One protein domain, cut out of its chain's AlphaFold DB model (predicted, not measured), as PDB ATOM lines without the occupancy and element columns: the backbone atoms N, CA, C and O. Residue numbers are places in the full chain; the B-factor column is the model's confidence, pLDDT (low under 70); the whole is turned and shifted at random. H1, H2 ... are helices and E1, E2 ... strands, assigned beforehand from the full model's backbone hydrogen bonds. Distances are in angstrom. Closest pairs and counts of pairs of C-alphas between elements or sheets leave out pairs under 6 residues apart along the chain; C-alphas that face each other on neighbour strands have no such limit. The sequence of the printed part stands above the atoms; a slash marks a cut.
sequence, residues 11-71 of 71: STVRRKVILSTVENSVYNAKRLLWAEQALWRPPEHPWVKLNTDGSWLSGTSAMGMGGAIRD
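AT A GLANCE: This is residues 11 to 71 of the 71 residues of an uncharacterized protein of Cajanus cajan (UniProt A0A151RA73). The model is a flat, open triangle with an empty middle: helix H1, the long link of residues 31 to 48, and the E1 and E2 hairpin make its three sides. The printed part has 61 residues, with one named helix and then two named strands, E1 and E2, an antiparallel sheet; the class is mixed. It is only just extended, close to loose, with a radius of gyration of the C-alphas of 15.9 A and spans of 43 by 31 by 16 A.

IN THESE COORDINATES: Find C-alpha 11 at (218.098, 255.999, 386.825); from there H1, residues 11 to 30, runs 28.7 A. E1, residues 49 to 57, runs 26.6 A, and E2, residues 62 to 70, runs 27.0 A to C-alpha 70 at (250.829, 265.413, 378.988).

HOW THE PARTS SIT: In H1 every O i to N i+4 pair is within hydrogen-bond range. H1 and E2 are apart. Look next at the hairpin: E1 and E2 are antiparallel at 168 degrees, with N 53 and O 66 2.9 A apart, within hydrogen-bond range.

THE WHOLE: The C-alphas of His 45 and Gly 59 are the two farthest apart, 43.3 A. The printed part has no cut. The link H1 to E1 is long; residues 33 to 38 are under pLDDT 70.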
ATOM      1  N   SER A  11     218.891 256.670 387.858       73.44
ATOM      2  CA  SER A  11     218.098 255.999 386.825       73.44
ATOM      3  C   SER A  11     218.203 256.677 385.454       73.44
ATOM      4  O   SER A  11     218.383 255.980 384.452       73.44
ATOM      5  N   THR A  12     218.163 258.011 385.391       77.75
ATOM      6  CA  THR A  12     218.353 258.780 384.149       77.75
ATOM      7  C   THR A  12     219.750 258.575 383.570       77.75
ATOM      8  O   THR A  12     219.887 258.318 382.371       77.75
ATOM      9  N   VAL A  13     220.787 258.617 384.414       74.12
ATOM     10  CA  VAL A  13     222.175 258.369 383.989       74.12
ATOM     11  C   VAL A  13     222.325 256.944 383.460       74.12
ATOM     12  O   VAL A  13     222.817 256.748 382.351       74.12
ATOM     13  N   ARG A  14     221.824 255.945 384.197       75.56
ATOM     14  CA  ARG A  14     221.886 254.535 383.789       75.56
ATOM     15  C   ARG A  14     221.187 254.295 382.452       75.56
ATOM     16  O   ARG A  14     221.733 253.598 381.601       75.56
ATOM     17  N   ARG A  15     220.011 254.897 382.237       81.00
ATOM     18  CA  ARG A  15     219.286 254.801 380.961       81.00
ATOM     19  C   ARG A  15     220.096 255.393 379.808       81.00
ATOM     20  O   ARG A  15     220.174 254.767 378.755       81.00
ATOM     21  N   LYS A  16     220.722 256.554 380.011       80.69
ATOM     22  CA  LYS A  16     221.579 257.186 378.997       80.69
ATOM     23  C   LYS A  16     222.822 256.351 378.689       80.69
ATOM     24  O   LYS A  16     223.100 256.134 377.520       80.69
ATOM     25  N   VAL A  17     223.495 255.794 379.698       77.56
ATOM     26  CA  VAL A  17     224.648 254.892 379.495       77.56
ATOM     27  C   VAL A  17     224.260 253.652 378.687       77.56
ATOM     28  O   VAL A  17     224.987 253.271 377.770       77.56
ATOM     29  N   ILE A  18     223.108 253.039 378.984       85.56
ATOM     30  CA  ILE A  18     222.610 251.876 378.231       85.56
ATOM     31  C   ILE A  18     222.351 252.259 376.771       85.56
ATOM     32  O   ILE A  18     222.830 251.568 375.873       85.56
ATOM     33  N   LEU A  19     221.642 253.367 376.530       87.88
ATOM     34  CA  LEU A  19     221.362 253.850 375.176       87.88
ATOM     35  C   LEU A  19     222.653 254.142 374.406       87.88
ATOM     36  O   LEU A  19     222.839 253.594 373.324       87.88
ATOM     37  N   SER A  20     223.586 254.890 374.996       79.38
ATOM     38  CA  SER A  20     224.866 255.208 374.358       79.38
ATOM     39  C   SER A  20     225.721 253.967 374.098       79.38
ATOM     40  O   SER A  20     226.383 253.892 373.068       79.38
ATOM     41  N   THR A  21     225.688 252.961 374.976       82.94
ATOM     42  CA  THR A  21     226.379 251.682 374.737       82.94
ATOM     43  C   THR A  21     225.810 250.964 373.513       82.94
ATOM     44  O   THR A  21     226.571 250.483 372.671       82.94
ATOM     45  N   VAL A  22     224.481 250.911 373.386       87.00
ATOM     46  CA  VAL A  22     223.807 250.284 372.238       87.00
ATOM     47  C   VAL A  22     224.080 251.066 370.954       87.00
ATOM     48  O   VAL A  22     224.461 250.467 369.950       87.00
ATOM     49  N   GLU A  23     223.948 252.391 370.982       86.50
ATOM     50  CA  GLU A  23     224.231 253.266 369.840       86.50
ATOM     51  C   GLU A  23     225.677 253.117 369.365       86.50
ATOM     52  O   GLU A  23     225.918 252.931 368.171       86.50
ATOM     53  N   ASN A  24     226.631 253.120 370.299       81.25
ATOM     54  CA  ASN A  24     228.046 252.941 369.992       81.25
ATOM     55  C   ASN A  24     228.322 251.540 369.423       81.25
ATOM     56  O   ASN A  24     229.064 251.400 368.455       81.25
ATOM     57  N   SER A  25     227.680 250.497 369.959       81.38
ATOM     58  CA  SER A  25     227.781 249.130 369.428       81.38
ATOM     59  C   SER A  25     227.275 249.037 367.982       81.38
ATOM     60  O   SER A  25     227.984 248.538 367.107       81.38
ATOM     61  N   VAL A  26     226.097 249.599 367.692       85.56
ATOM     62  CA  VAL A  26     225.526 249.633 366.334       85.56
ATOM     63  C   VAL A  26     226.403 250.445 365.380       85.56
ATOM     64  O   VAL A  26     226.625 250.033 364.239       85.56
ATOM     65  N   TYR A  27     226.909 251.593 365.831       81.25
ATOM     66  CA  TYR A  27     227.807 252.442 365.054       81.25
ATOM     67  C   TYR A  27     229.110 251.715 364.694       81.25
ATOM     68  O   TYR A  27     229.494 251.684 363.521       81.25
ATOM     69  N   ASN A  28     229.749 251.080 365.677       78.19
ATOM     70  CA  ASN A  28     230.998 250.348 365.486       78.19
ATOM     71  C   ASN A  28     230.810 249.117 364.593       78.19
ATOM     72  O   ASN A  28     231.631 248.891 363.703       78.19
ATOM     73  N   ALA A  29     229.706 248.379 364.759       82.31
ATOM     74  CA  ALA A  29     229.360 247.241 363.910       82.31
ATOM     75  C   ALA A  29     229.147 247.658 362.445       82.31
ATOM     76  O   ALA A  29     229.703 247.038 361.540       82.31
ATOM     77  N   LYS A  30     228.402 248.747 362.198       83.06
ATOM     78  CA  LYS A  30     228.167 249.276 360.840       83.06
ATOM     79  C   LYS A  30     229.446 249.726 360.143       83.06
ATOM     80  O   LYS A  30     229.531 249.643 358.923       83.06
ATOM     81  N   ARG A  31     230.410 250.249 360.903       76.81
ATOM     82  CA  ARG A  31     231.672 250.770 360.368       76.81
ATOM     83  C   ARG A  31     232.815 249.763 360.392       76.81
ATOM     84  O   ARG A  31     233.915 250.133 360.004       76.81
ATOM     85  N   LEU A  32     232.568 248.527 360.842       73.44
ATOM     86  CA  LEU A  32     233.603 247.507 361.015       73.44
ATOM     87  C   LEU A  32     234.802 248.028 361.832       73.44
ATOM     88  O   LEU A  32     235.928 247.586 361.641       73.44
ATOM     89  N   LEU A  33     234.573 248.950 362.776       64.12
ATOM     90  CA  LEU A  33     235.645 249.569 363.576       64.12
ATOM     91  C   LEU A  33     236.302 248.587 364.559       64.12
ATOM     92  O   LEU A  33     237.298 248.916 365.193       64.12
ATOM     93  N   TRP A  34     235.739 247.383 364.693       62.03
ATOM     94  CA  TRP A  34     236.357 246.252 365.387       62.03
ATOM     95  C   TRP A  34     237.125 245.310 364.450       62.03
ATOM     96  O   TRP A  34     237.858 244.456 364.937       62.03
ATOM     97  N   ALA A  35     236.937 245.421 363.130       63.31
ATOM     98  CA  ALA A  35     237.615 244.582 362.140       63.31
ATOM     99  C   ALA A  35     239.034 245.085 361.848       63.31
ATOM    100  O   ALA A  35     239.940 244.281 361.658       63.31
ATOM    101  N   GLU A  36     239.236 246.404 361.873       63.88
ATOM    102  CA  GLU A  36     240.564 247.009 361.894       63.88
ATOM    103  C   GLU A  36     240.828 247.602 363.270       63.88
ATOM    104  O   GLU A  36     240.102 248.470 363.753       63.88
ATOM    105  N   GLN A  37     241.901 247.142 363.909       63.97
ATOM    106  CA  GLN A  37     242.421 247.796 365.095       63.97
ATOM    107  C   GLN A  37     242.844 249.208 364.681       63.97
ATOM    108  O   GLN A  37     243.822 249.371 363.954       63.97
ATOM    109  N   ALA A  38     242.084 250.222 365.100       66.50
ATOM    110  CA  ALA A  38     242.414 251.608 364.810       66.50
ATOM    111  C   ALA A  38     243.799 251.918 365.399       66.50
ATOM    112  O   ALA A  38     243.954 252.108 366.608       66.50
ATOM    113  N   LEU A  39     244.822 251.922 364.543       72.88
ATOM    114  CA  LEU A  39     246.172 252.304 364.922       72.88
ATOM    115  C   LEU A  39     246.152 253.799 365.211       72.88
ATOM    116  O   LEU A  39     246.084 254.621 364.296       72.88
ATOM    117  N   TRP A  40     246.191 254.152 366.494       76.38
ATOM    118  CA  TRP A  40     246.339 255.539 366.900       76.38
ATOM    119  C   TRP A  40     247.650 256.091 366.334       76.38
ATOM    120  O   TRP A  40     248.720 255.520 366.551       76.38
ATOM    121  N   ARG A  41     247.565 257.209 365.609       80.25
ATOM    122  CA  ARG A  41     248.728 257.965 365.142       80.25
ATOM    123  C   ARG A  41     248.694 259.343 365.796       80.25
ATOM    124  O   ARG A  41     247.651 259.996 365.715       80.25
ATOM    125  N   PRO A  42     249.784 259.787 366.447       81.38
ATOM    126  CA  PRO A  42     249.853 261.156 366.931       81.38
ATOM    127  C   PRO A  42     249.754 262.127 365.743       81.38
ATOM    128  O   PRO A  42     250.258 261.809 364.662       81.38
ATOM    129  N   PRO A  43     249.126 263.301 365.921       85.81
ATOM    130  CA  PRO A  43     249.219 264.384 364.946       85.81
ATOM    131  C   PRO A  43     250.665 264.904 364.828       85.81
ATOM    132  O   PRO A  43     251.533 264.557 365.632       85.81
ATOM    133  N   GLU A  44     250.942 265.732 363.819       92.38
ATOM    134  CA  GLU A  44     252.245 266.399 363.700       92.38
ATOM    135  C   GLU A  44     252.487 267.354 364.880       92.38
ATOM    136  O   GLU A  44     251.558 267.945 365.429       92.38
ATOM    137  N   HIS A  45     253.747 267.471 365.308       86.50
ATOM    138  CA  HIS A  45     254.133 268.318 366.435       86.50
ATOM    139  C   HIS A  45     253.925 269.813 366.101       86.50
ATOM    140  O   HIS A  45     254.250 270.224 364.985       86.50
ATOM    141  N   PRO A  46     253.480 270.652 367.060       90.31
ATOM    142  CA  PRO A  46     253.245 270.349 368.476       90.31
ATOM    143  C   PRO A  46     251.885 269.723 368.762       90.31
ATOM    144  O   PRO A  46     250.869 270.101 368.185       90.31
ATOM    145  N   TRP A  47     251.861 268.805 369.727       88.62
ATOM    146  CA  TRP A  47     250.625 268.236 370.244       88.62
ATOM    147  C   TRP A  47     250.714 267.975 371.740       88.62
ATOM    148  O   TRP A  47     251.792 267.878 372.307       88.62
ATOM    149  N   VAL A  48     249.545 267.862 372.362       84.56
ATOM    150  CA  VAL A  48     249.373 267.537 373.777       84.56
ATOM    151  C   VAL A  48     248.463 266.319 373.846       84.56
ATOM    152  O   VAL A  48     247.438 266.258 373.159       84.56
ATOM    153  N   LYS A  49     248.825 265.327 374.655       88.50
ATOM    154  CA  LYS A  49     248.013 264.126 374.856       88.50
ATOM    155  C   LYS A  49     247.080 264.324 376.041       88.50
ATOM    156  O   LYS A  49     247.526 264.490 377.173       88.50
ATOM    157  N   LEU A  50     245.781 264.225 375.779       89.12
ATOM    158  CA  LEU A  50     244.745 264.138 376.799       89.12
ATOM    159  C   LEU A  50     244.261 262.688 376.895       89.12
ATOM    160  O   LEU A  50     243.709 262.153 375.936       89.12
ATOM    161  N   ASN A  51     244.444 262.065 378.056       89.31
ATOM    162  CA  ASN A  51     243.807 260.791 378.387       89.31
ATOM    163  C   ASN A  51     242.641 261.074 379.331       89.31
ATOM    164  O   ASN A  51     242.843 261.764 380.328       89.31
ATOM    165  N   THR A  52     241.455 260.543 379.053       91.56
ATOM    166  CA  THR A  52     240.272 260.668 379.918       91.56
ATOM    167  C   THR A  52     239.677 259.301 380.182       91.56
ATOM    168  O   THR A  52     239.626 258.481 379.267       91.56
ATOM    169  N   ASP A  53     239.179 259.084 381.391       91.31
ATOM    170  CA  ASP A  53     238.448 257.875 381.745       91.31
ATOM    171  C   ASP A  53     237.301 258.175 382.718       91.31
ATOM    172  O   ASP A  53     237.312 259.170 383.456       91.31
ATOM    173  N   GLY A  54     236.297 257.306 382.696       90.62
ATOM    174  CA  GLY A  54     235.151 257.335 383.590       90.62
ATOM    175  C   GLY A  54     234.968 255.981 384.262       90.62
ATOM    176  O   GLY A  54     234.939 254.945 383.606       90.62
ATOM    177  N   SER A  55     234.778 255.997 385.576       86.19
ATOM    178  CA  SER A  55     234.541 254.812 386.394       86.19
ATOM    179  C   SER A  55     233.159 254.863 387.046       86.19
ATOM    180  O   SER A  55     232.687 255.911 387.497       86.19
ATOM    181  N   TRP A  56     232.506 253.704 387.104       84.25
ATOM    182  CA  TRP A  56     231.243 253.502 387.807       84.25
ATOM    183  C   TRP A  56     231.347 252.270 388.700       84.25
ATOM    184  O   TRP A  56     231.594 251.166 388.212       84.25
ATOM    185  N   LEU A  57     231.113 252.448 390.001       85.19
ATOM    186  CA  LEU A  57     231.097 251.365 390.977       85.19
ATOM    187  C   LEU A  57     229.649 251.072 391.391       85.19
ATOM    188  O   LEU A  57     229.049 251.777 392.205       85.19
ATOM    189  N   SER A  58     229.081 250.006 390.824       74.88
ATOM    190  CA  SER A  58     227.670 249.630 391.000       74.88
ATOM    191  C   SER A  58     227.283 249.306 392.447       74.88
ATOM    192  O   SER A  58     226.125 249.497 392.810       74.88
ATOM    193  N   GLY A  59     228.233 248.862 393.278       80.06
ATOM    194  CA  GLY A  59     227.995 248.503 394.682       80.06
ATOM    195  C   GLY A  59     227.865 249.692 395.636       80.06
ATOM    196  O   GLY A  59     227.249 249.565 396.687       80.06
ATOM    197  N   THR A  60     228.406 250.855 395.273       82.56
ATOM    198  CA  THR A  60     228.372 252.065 396.114       82.56
ATOM    199  C   THR A  60     227.616 253.217 395.461       82.56
ATOM    200  O   THR A  60     227.531 254.296 396.038       82.56
ATOM    201  N   SER A  61     227.064 253.004 394.259       78.25
ATOM    202  CA  SER A  61     226.493 254.065 393.415       78.25
ATOM    203  C   SER A  61     227.449 255.250 393.218       78.25
ATOM    204  O   SER A  61     227.011 256.388 393.048       78.25
ATOM    205  N   ALA A  62     228.759 254.990 393.255       80.31
ATOM    206  CA  ALA A  62     229.784 256.005 393.087       80.31
ATOM    207  C   ALA A  62     230.201 256.097 391.617       80.31
ATOM    208  O   ALA A  62     230.467 255.086 390.962       80.31
ATOM    209  N   MET A  63     230.288 257.328 391.120       89.25
ATOM    210  CA  MET A  63     230.828 257.650 389.805       89.25
ATOM    211  C   MET A  63     232.026 258.575 389.969       89.25
ATOM    212  O   MET A  63     231.972 259.522 390.754       89.25
ATOM    213  N   GLY A  64     233.082 258.326 389.204       86.69
ATOM    214  CA  GLY A  64     234.238 259.210 389.120       86.69
ATOM    215  C   GLY A  64     234.665 259.379 387.672       86.69
ATOM    216  O   GLY A  64     234.624 258.426 386.902       86.69
ATOM    217  N   MET A  65     235.091 260.580 387.298       91.31
ATOM    218  CA  MET A  65     235.740 260.836 386.014       91.31
ATOM    219  C   MET A  65     237.092 261.483 386.270       91.31
ATOM    220  O   MET A  65     237.252 262.228 387.239       91.31
ATOM    221  N   GLY A  66     238.059 261.202 385.407       90.88
ATOM    222  CA  GLY A  66     239.405 261.732 385.537       90.88
ATOM    223  C   GLY A  66     240.110 261.829 384.197       90.88
ATOM    224  O   GLY A  66     239.694 261.242 383.200       90.88
ATOM    225  N   GLY A  67     241.198 262.585 384.176       91.81
ATOM    226  CA  GLY A  67     242.045 262.672 383.004       91.81
ATOM    227  C   GLY A  67     243.430 263.206 383.321       91.81
ATOM    228  O   GLY A  67     243.654 263.809 384.369       91.81
ATOM    229  N   ALA A  68     244.360 262.959 382.407       91.00
ATOM    230  CA  ALA A  68     245.735 263.423 382.481       91.00
ATOM    231  C   ALA A  68     246.120 264.101 381.167       91.00
ATOM    232  O   ALA A  68     245.969 263.511 380.093       91.00
ATOM    233  N   ILE A  69     246.642 265.318 381.285       91.50
ATOM    234  CA  ILE A  69     247.231 266.091 380.192       91.50
ATOM    235  C   ILE A  69     248.747 265.903 380.260       91.50
ATOM    236  O   ILE A  69     249.321 265.971 381.348       91.50
ATOM    237  N   ARG A  70     249.379 265.615 379.123       85.38
ATOM    238  CA  ARG A  70     250.829 265.413 378.988       85.38
ATOM    239  C   ARG A  70     251.322 266.087 377.710       85.38
ATOM    240  O   ARG A  70     250.597 266.029 376.712       85.38
ATOM    241  N   ASP A  71     252.498 266.701 377.755       81.19
ATOM    242  CA  ASP A  71     253.242 267.126 376.565       81.19
ATOM    243  C   ASP A  71     254.055 265.967 375.958       81.19
ATOM    244  O   ASP A  71     254.227 264.920 376.635       81.19
TER     245      ASP A  71